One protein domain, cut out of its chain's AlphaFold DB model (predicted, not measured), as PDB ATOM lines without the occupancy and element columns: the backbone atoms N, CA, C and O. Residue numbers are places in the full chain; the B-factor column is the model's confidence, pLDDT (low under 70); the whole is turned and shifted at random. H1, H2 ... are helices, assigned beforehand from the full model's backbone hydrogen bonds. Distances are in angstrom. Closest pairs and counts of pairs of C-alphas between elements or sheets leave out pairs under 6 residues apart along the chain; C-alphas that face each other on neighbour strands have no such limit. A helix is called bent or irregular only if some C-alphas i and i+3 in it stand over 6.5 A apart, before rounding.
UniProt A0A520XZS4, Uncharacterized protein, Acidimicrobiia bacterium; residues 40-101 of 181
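This is residues 40 to 101 of the 181 residues of an uncharacterized protein of Acidimicrobiia bacterium (UniProt A0A520XZS4). Four helices follow one another in a loose, elongated chain, with H1 and H2 folded back at one end and the hairpin of H3 and H4 at the other. A tail with no named element, residues 88 to 101, runs back from H4 to the H1 end, and the whole makes an open loop; residues 74 to 79, at the turn between H3 and H4, stick out. The printed part has 62 residues with four named helices, H1 H2 H3 H4 in that order, and no named strand, an all-helix class. It is only just loose, close to compact, with a radius of gyration of the C-alphas of 13.0 A, and spans 37 by 22 by 14 A.

H1, residues 41 to 47, and H2, residues 50 to 62, are close but not clearly touching; their closest C-alphas, those of Arg 45 and Tyr 53, are 5.9 A apart. They run opposite ways at a shallow tilt of 25 degrees. H2 and H3, residues 65 to 75, are near each other, with 5 pairs of C-alphas within 10 A. H3 and H4, residues 78 to 87, touch as a helical hairpin, opposite ways at a shallow tilt of 23 degrees; their closest C-alphas, those of Met 72 and Leu 81, are 6.6 A apart. H1 is apart from H3 and H4, and H2 is only just apart from H4, at 8.1 A. Each O i to N i+4 pair is within hydrogen-bond range in H1 and H3, against 8 of 9 in H2 and 4 of 6 in H4.

H1 begins at C-alpha 41 (25.837, -26.729, 39.973) and is 10.0 A long. H2 is 14.3 A long and irregular, with C-alphas 59 and 62 lying 7.3 A apart. H3 is 15.8 A long. H4 is 15.1 A long and ends at C-alpha 87 (25.879, -25.122, 17.832).

The C-alphas farthest apart, those of Gly 76 and Arg 98, are 38.3 A apart, while those of Thr 40 and Phe 101 are 4.4 A apart. The three links between helices are tight, and the printed part has no cut. The model's mean pLDDT over the printed part is 75.7; residues 64 to 88 and 90 to 91 are under 70.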
ATOM      1  N   THR A  40      28.165 -30.013  42.770       95.94
ATOM      2  CA  THR A  40      26.901 -29.696  42.105       95.94
ATOM      3  C   THR A  40      26.921 -28.293  41.525       95.94
ATOM      4  O   THR A  40      27.686 -27.429  41.967       95.94
ATOM      5  N   TRP A  41      26.026 -28.049  40.571       94.00
ATOM      6  CA  TRP A  41      25.837 -26.729  39.973       94.00
ATOM      7  C   TRP A  41      25.399 -25.670  40.989       94.00
ATOM      8  O   TRP A  41      25.785 -24.509  40.866       94.00
ATOM      9  N   GLY A  42      24.667 -26.067  42.033       94.69
ATOM     10  CA  GLY A  42      24.282 -25.183  43.133       94.69
ATOM     11  C   GLY A  42      25.463 -24.781  44.014       94.69
ATOM     12  O   GLY A  42      25.570 -23.619  44.406       94.69
ATOM     13  N   GLU A  43      26.386 -25.710  44.290       96.62
ATOM     14  CA  GLU A  43      27.631 -25.385  44.996       96.62
ATOM     15  C   GLU A  43      28.471 -24.410  44.164       96.62
ATOM     16  O   GLU A  43      28.880 -23.367  44.680       96.62
ATOM     17  N   LEU A  44      28.634 -24.693  42.866       94.56
ATOM     18  CA  LEU A  44      29.348 -23.823  41.933       94.56
ATOM     19  C   LEU A  44      28.738 -22.416  41.894       94.56
ATOM     20  O   LEU A  44      29.452 -21.436  42.087       94.56
ATOM     21  N   ARG A  45      27.413 -22.309  41.724       93.88
ATOM     22  CA  ARG A  45      26.675 -21.033  41.725       93.88
ATOM     23  C   ARG A  45      26.865 -20.250  43.020       93.88
ATOM     24  O   ARG A  45      26.899 -19.025  42.991       93.88
ATOM     25  N   SER A  46      26.950 -20.941  44.156       95.69
ATOM     26  CA  SER A  46      27.102 -20.299  45.464       95.69
ATOM     27  C   SER A  46      28.505 -19.740  45.715       95.69
ATOM     28  O   SER A  46      28.639 -18.767  46.457       95.69
ATOM     29  N   LYS A  47      29.538 -20.348  45.114       95.31
ATOM     30  CA  LYS A  47      30.941 -19.940  45.276       95.31
ATOM     31  C   LYS A  47      31.401 -18.961  44.202       95.31
ATOM     32  O   LYS A  47      32.147 -18.036  44.507       95.31
ATOM     33  N   ALA A  48      30.976 -19.170  42.960       92.69
ATOM     34  CA  ALA A  48      31.367 -18.335  41.838       92.69
ATOM     35  C   ALA A  48      30.693 -16.960  41.908       92.69
ATOM     36  O   ALA A  48      29.539 -16.819  42.318       92.69
ATOM     37  N   SER A  49      31.386 -15.929  41.420       92.00
ATOM     38  CA  SER A  49      30.722 -14.659  41.134       92.00
ATOM     39  C   SER A  49      29.642 -14.849  40.050       92.00
ATOM     40  O   SER A  49      29.785 -15.722  39.188       92.00
ATOM     41  N   PRO A  50      28.584 -14.016  40.002       89.06
ATOM     42  CA  PRO A  50      27.562 -14.122  38.956       89.06
ATOM     43  C   PRO A  50      28.109 -13.994  37.525       89.06
ATOM     44  O   PRO A  50      27.519 -14.527  36.590       89.06
ATOM     45  N   ALA A  51      29.215 -13.270  37.335       87.69
ATOM     46  CA  ALA A  51      29.889 -13.182  36.042       87.69
ATOM     47  C   ALA A  51      30.597 -14.500  35.698       87.69
ATOM     48  O   ALA A  51      30.368 -15.044  34.624       87.69
ATOM     49  N   ARG A  52      31.367 -15.057  36.642       88.75
ATOM     50  CA  ARG A  52      32.077 -16.327  36.454       88.75
ATOM     51  C   ARG A  52      31.122 -17.500  36.249       88.75
ATOM     52  O   ARG A  52      31.351 -18.334  35.386       88.75
ATOM     53  N   TYR A  53      30.029 -17.560  37.008       90.38
ATOM     54  CA  TYR A  53      29.033 -18.617  36.845       90.38
ATOM     55  C   TYR A  53      28.400 -18.598  35.445       90.38
ATOM     56  O   TYR A  53      28.225 -19.655  34.844       90.38
ATOM     57  N   ARG A  54      28.110 -17.404  34.903       86.19
ATOM     58  CA  ARG A  54      27.621 -17.254  33.524       86.19
ATOM     59  C   ARG A  54      28.667 -17.652  32.488       86.19
ATOM     60  O   ARG A  54      28.322 -18.375  31.566       86.19
ATOM     61  N   GLU A  55      29.927 -17.263  32.674       85.44
ATOM     62  CA  GLU A  55      31.028 -17.698  31.801       85.44
ATOM     63  C   GLU A  55      31.125 -19.233  31.746       85.44
ATOM     64  O   GLU A  55      31.196 -19.817  30.669       85.44
ATOM     65  N   LEU A  56      31.073 -19.902  32.901       87.31
ATOM     66  CA  LEU A  56      31.137 -21.364  32.983       87.31
ATOM     67  C   LEU A  56      29.919 -22.038  32.341       87.31
ATOM     68  O   LEU A  56      30.075 -23.029  31.634       87.31
ATOM     69  N   LEU A  57      28.716 -21.490  32.540       86.12
ATOM     70  CA  LEU A  57      27.511 -21.958  31.851       86.12
ATOM     71  C   LEU A  57      27.640 -21.810  30.332       86.12
ATOM     72  O   LEU A  57      27.334 -22.751  29.603       86.12
ATOM     73  N   ALA A  58      28.132 -20.664  29.862       81.12
ATOM     74  CA  ALA A  58      28.344 -20.409  28.445       81.12
ATOM     75  C   ALA A  58      29.341 -21.400  27.834       81.12
ATOM     76  O   ALA A  58      29.060 -21.996  26.795       81.12
ATOM     77  N   ARG A  59      30.452 -21.656  28.534       81.06
ATOM     78  CA  ARG A  59      31.453 -22.659  28.151       81.06
ATOM     79  C   ARG A  59      30.901 -24.085  28.096       81.06
ATOM     80  O   ARG A  59      31.426 -24.874  27.327       81.06
ATOM     81  N   CYS A  60      29.845 -24.402  28.846       80.31
ATOM     82  CA  CYS A  60      29.129 -25.682  28.785       80.31
ATOM     83  C   CYS A  60      27.986 -25.716  27.748       80.31
ATOM     84  O   CYS A  60      27.218 -26.675  27.722       80.31
ATOM     85  N   GLY A  61      27.835 -24.681  26.915       78.00
ATOM     86  CA  GLY A  61      26.775 -24.609  25.904       78.00
ATOM     87  C   GLY A  61      25.429 -24.082  26.417       78.00
ATOM     88  O   GLY A  61      24.444 -24.128  25.689       78.00
ATOM     89  N   TYR A  62      25.375 -23.538  27.638       78.62
ATOM     90  CA  TYR A  62      24.179 -22.901  28.210       78.62
ATOM     91  C   TYR A  62      24.178 -21.369  28.041       78.62
ATOM     92  O   TYR A  62      23.509 -20.667  28.802       78.62
ATOM     93  N   ALA A  63      24.956 -20.833  27.095       72.69
ATOM     94  CA  ALA A  63      25.020 -19.395  26.826       72.69
ATOM     95  C   ALA A  63      23.663 -18.871  26.335       72.69
ATOM     96  O   ALA A  63      22.998 -19.526  25.535       72.69
ATOM     97  N   GLU A  64      23.273 -17.657  26.730       68.25
ATOM     98  CA  GLU A  64      22.144 -16.990  26.078       68.25
ATOM     99  C   GLU A  64      22.565 -16.432  24.707       68.25
ATOM    100  O   GLU A  64      23.653 -15.878  24.546       68.25
ATOM    101  N   PHE A  65      21.669 -16.492  23.713       58.16
ATOM    102  CA  PHE A  65      21.922 -15.994  22.349       58.16
ATOM    103  C   PHE A  65      22.444 -14.546  22.308       58.16
ATOM    104  O   PHE A  65      23.259 -14.181  21.458       58.16
ATOM    105  N   ALA A  66      21.948 -13.706  23.221       58.38
ATOM    106  CA  ALA A  66      22.333 -12.305  23.322       58.38
ATOM    107  C   ALA A  66      23.777 -12.129  23.821       58.38
ATOM    108  O   ALA A  66      24.470 -11.232  23.345       58.38
ATOM    109  N   GLU A  67      24.237 -12.991  24.731       63.69
ATOM    110  CA  GLU A  67      25.619 -12.985  25.224       63.69
ATOM    111  C   GLU A  67      26.575 -13.465  24.120       63.69
ATOM    112  O   GLU A  67      27.543 -12.773  23.805       63.69
ATOM    113  N   LEU A  68      26.209 -14.548  23.423       61.66
ATOM    114  CA  LEU A  68      26.954 -15.095  22.283       61.66
ATOM    115  C   LEU A  68      27.125 -14.067  21.143       61.66
ATOM    116  O   LEU A  68      28.192 -13.933  20.547       61.66
ATOM    117  N   SER A  69      26.067 -13.301  20.853       56.59
ATOM    118  CA  SER A  69      26.080 -12.271  19.805       56.59
ATOM    119  C   SER A  69      26.949 -11.063  20.183       56.59
ATOM    120  O   SER A  69      27.676 -10.541  19.338       56.59
ATOM    121  N   ALA A  70      26.904 -10.630  21.448       61.50
ATOM    122  CA  ALA A  70      27.659  -9.474  21.930       61.50
ATOM    123  C   ALA A  70      29.176  -9.728  21.964       61.50
ATOM    124  O   ALA A  70      29.951  -8.855  21.569       61.50
ATOM    125  N   GLU A  71      29.613 -10.921  22.378       59.34
ATOM    126  CA  GLU A  71      31.035 -11.297  22.370       59.34
ATOM    127  C   GLU A  71      31.615 -11.323  20.945       59.34
ATOM    128  O   GLU A  71      32.741 -10.877  20.705       59.34
ATOM    129  N   MET A  72      30.823 -11.765  19.965       59.47
ATOM    130  CA  MET A  72      31.268 -11.902  18.577       59.47
ATOM    131  C   MET A  72      31.218 -10.601  17.765       59.47
ATOM    132  O   MET A  72      32.045 -10.416  16.865       59.47
ATOM    133  N   GLU A  73      30.317  -9.669  18.097       56.28
ATOM    134  CA  GLU A  73      30.320  -8.314  17.523       56.28
ATOM    135  C   GLU A  73      31.582  -7.527  17.908       56.28
ATOM    136  O   GLU A  73      32.108  -6.770  17.088       56.28
ATOM    137  N   ILE A  74      32.119  -7.746  19.112       55.22
ATOM    138  CA  ILE A  74      33.355  -7.099  19.582       55.22
ATOM    139  C   ILE A  74      34.596  -7.676  18.870       55.22
ATOM    140  O   ILE A  74      35.548  -6.942  18.602       55.22
ATOM    141  N   GLY A  75      34.583  -8.967  18.512       57.06
ATOM    142  CA  GLY A  75      35.729  -9.677  17.923       57.06
ATOM    143  C   GLY A  75      35.882  -9.601  16.393       57.06
ATOM    144  O   GLY A  75      36.914 -10.015  15.867       57.06
ATOM    145  N   GLY A  76      34.888  -9.102  15.646       50.62
ATOM    146  CA  GLY A  76      34.975  -8.943  14.181       50.62
ATOM    147  C   GLY A  76      35.022 -10.250  13.363       50.62
ATOM    148  O   GLY A  76      35.376 -10.234  12.182       50.62
ATOM    149  N   LEU A  77      34.654 -11.389  13.956       54.25
ATOM    150  CA  LEU A  77      34.796 -12.730  13.376       54.25
ATOM    151  C   LEU A  77      33.476 -13.249  12.787       54.25
ATOM    152  O   LEU A  77      32.801 -14.110  13.345       54.25
ATOM    153  N   ARG A  78      33.124 -12.759  11.594       52.97
ATOM    154  CA  ARG A  78      31.880 -13.128  10.888       52.97
ATOM    155  C   ARG A  78      31.719 -14.639  10.624       52.97
ATOM    156  O   ARG A  78      30.594 -15.110  10.559       52.97
ATOM    157  N   GLY A  79      32.820 -15.385  10.485       52.69
ATOM    158  CA  GLY A  79      32.800 -16.845  10.294       52.69
ATOM    159  C   GLY A  79      32.648 -17.655  11.588       52.69
ATOM    160  O   GLY A  79      32.129 -18.763  11.545       52.69
ATOM    161  N   ALA A  80      33.047 -17.101  12.740       56.38
ATOM    162  CA  ALA A  80      32.849 -17.751  14.038       56.38
ATOM    163  C   ALA A  80      31.374 -17.706  14.464       56.38
ATOM    164  O   ALA A  80      30.877 -18.663  15.050       56.38
ATOM    165  N   LEU A  81      30.655 -16.642  14.080       59.22
ATOM    166  CA  LEU A  81      29.222 -16.502  14.337       59.22
ATOM    167  C   LEU A  81      28.393 -17.582  13.639       59.22
ATOM    168  O   LEU A  81      27.461 -18.101  14.234       59.22
ATOM    169  N   GLU A  82      28.735 -17.970  12.409       59.66
ATOM    170  CA  GLU A  82      28.007 -19.034  11.700       59.66
ATOM    171  C   GLU A  82      28.181 -20.407  12.366       59.66
ATOM    172  O   GLU A  82      27.221 -21.172  12.433       59.66
ATOM    173  N   ILE A  83      29.372 -20.702  12.900       61.12
ATOM    174  CA  ILE A  83      29.646 -21.943  13.641       61.12
ATOM    175  C   ILE A  83      28.920 -21.921  14.986       61.12
ATOM    176  O   ILE A  83      28.185 -22.850  15.307       61.12
ATOM    177  N   ALA A  84      29.039 -20.827  15.736       61.47
ATOM    178  CA  ALA A  84      28.406 -20.710  17.043       61.47
ATOM    179  C   ALA A  84      26.870 -20.680  16.944       61.47
ATOM    180  O   ALA A  84      26.190 -21.252  17.785       61.47
ATOM    181  N   MET A  85      26.303 -20.110  15.875       64.06
ATOM    182  CA  MET A  85      24.870 -20.215  15.578       64.06
ATOM    183  C   MET A  85      24.431 -21.639  15.215       64.06
ATOM    184  O   MET A  85      23.273 -21.979  15.446       64.06
ATOM    185  N   ALA A  86      25.306 -22.452  14.619       65.31
ATOM    186  CA  ALA A  86      24.999 -23.843  14.296       65.31
ATOM    187  C   ALA A  86      24.998 -24.747  15.540       65.31
ATOM    188  O   ALA A  86      24.282 -25.747  15.558       65.31
ATOM    189  N   GLU A  87      25.777 -24.391  16.562       64.94
ATOM    190  CA  GLU A  87      25.879 -25.122  17.832       64.94
ATOM    191  C   GLU A  87      24.967 -24.559  18.931       64.94
ATOM    192  O   GLU A  87      24.715 -25.229  19.930       64.94
ATOM    193  N   PHE A  88      24.433 -23.351  18.740       69.94
ATOM    194  CA  PHE A  88      23.518 -22.719  19.678       69.94
ATOM    195  C   PHE A  88      22.190 -23.483  19.770       69.94
ATOM    196  O   PHE A  88      21.402 -23.511  18.820       69.94
ATOM    197  N   ASP A  89      21.913 -24.042  20.948       71.00
ATOM    198  CA  ASP A  89      20.615 -24.622  21.274       71.00
ATOM    199  C   ASP A  89      19.748 -23.598  22.040       71.00
ATOM    200  O   ASP A  89      19.955 -23.386  23.238       71.00
ATOM    201  N   PRO A  90      18.729 -22.981  21.401       67.62
ATOM    202  CA  PRO A  90      17.815 -22.052  22.074       67.62
ATOM    203  C   PRO A  90      16.954 -22.713  23.157       67.62
ATOM    204  O   PRO A  90      16.221 -22.023  23.868       67.62
ATOM    205  N   HIS A  91      16.969 -24.042  23.238       69.44
ATOM    206  CA  HIS A  91      16.234 -24.830  24.214       69.44
ATOM    207  C   HIS A  91      17.129 -25.414  25.305       69.44
ATOM    208  O   HIS A  91      16.603 -26.118  26.171       69.44
ATOM    209  N   ALA A  92      18.430 -25.105  25.307       75.88
ATOM    210  CA  ALA A  92      19.318 -25.480  26.393       75.88
ATOM    211  C   ALA A  92      18.778 -24.903  27.710       75.88
ATOM    212  O   ALA A  92      18.614 -23.693  27.875       75.88
ATOM    213  N   VAL A  93      18.459 -25.790  28.650       79.44
ATOM    214  CA  VAL A  93      18.009 -25.411  29.988       79.44
ATOM    215  C   VAL A  93      19.218 -25.502  30.910       79.44
ATOM    216  O   VAL A  93      19.814 -26.577  30.982       79.44
ATOM    217  N   PRO A  94      19.590 -24.420  31.619       82.88
ATOM    218  CA  PRO A  94      20.649 -24.489  32.609       82.88
ATOM    219  C   PRO A  94      20.347 -25.561  33.670       82.88
ATOM    220  O   PRO A  94      19.185 -25.713  34.061       82.88
ATOM    221  N   PRO A  95      21.373 -26.258  34.171       86.12
ATOM    222  CA  PRO A  95      21.204 -27.333  35.140       86.12
ATOM    223  C   PRO A  95      20.609 -26.836  36.466       86.12
ATOM    224  O   PRO A  95      20.861 -25.707  36.908       86.12
ATOM    225  N   ASP A  96      19.830 -27.697  37.122       91.56
ATOM    226  CA  ASP A  96      19.338 -27.490  38.487       91.56
ATOM    227  C   ASP A  96      20.516 -27.493  39.481       91.56
ATOM    228  O   ASP A  96      21.505 -28.208  39.330       91.56
ATOM    229  N   ASP A  97      20.386 -26.729  40.565       93.12
ATOM    230  CA  ASP A  97      21.353 -26.643  41.659       93.12
ATOM    231  C   ASP A  97      21.745 -28.018  42.251       93.12
ATOM    232  O   ASP A  97      22.833 -28.175  42.823       93.12
ATOM    233  N   ARG A  98      20.856 -29.015  42.154       94.25
ATOM    234  CA  ARG A  98      21.078 -30.387  42.645       94.25
ATOM    235  C   ARG A  98      21.795 -31.296  41.656       94.25
ATOM    236  O   ARG A  98      22.219 -32.379  42.062       94.25
ATOM    237  N   GLU A  99      21.885 -30.906  40.391       93.44
ATOM    238  CA  GLU A  99      22.537 -31.723  39.378       93.44
ATOM    239  C   GLU A  99      24.040 -31.828  39.663       93.44
ATOM    240  O   GLU A  99      24.662 -30.836  40.075       93.44
ATOM    241  N   PRO A 100      24.638 -33.023  39.486       94.06
ATOM    242  CA  PRO A 100      26.080 -33.187  39.565       94.06
ATOM    243  C   PRO A 100      26.783 -32.225  38.613       94.06
ATOM    244  O   PRO A 100      26.373 -32.060  37.468       94.06
ATOM    245  N   PHE A 101      27.848 -31.603  39.100       91.12
ATOM    246  CA  PHE A 101      28.723 -30.795  38.271       91.12
ATOM    247  C   PHE A 101      29.946 -31.619  37.887       91.12
ATOM    248  O   PHE A 101      30.579 -32.271  38.725       91.12
TER     249      PHE A 101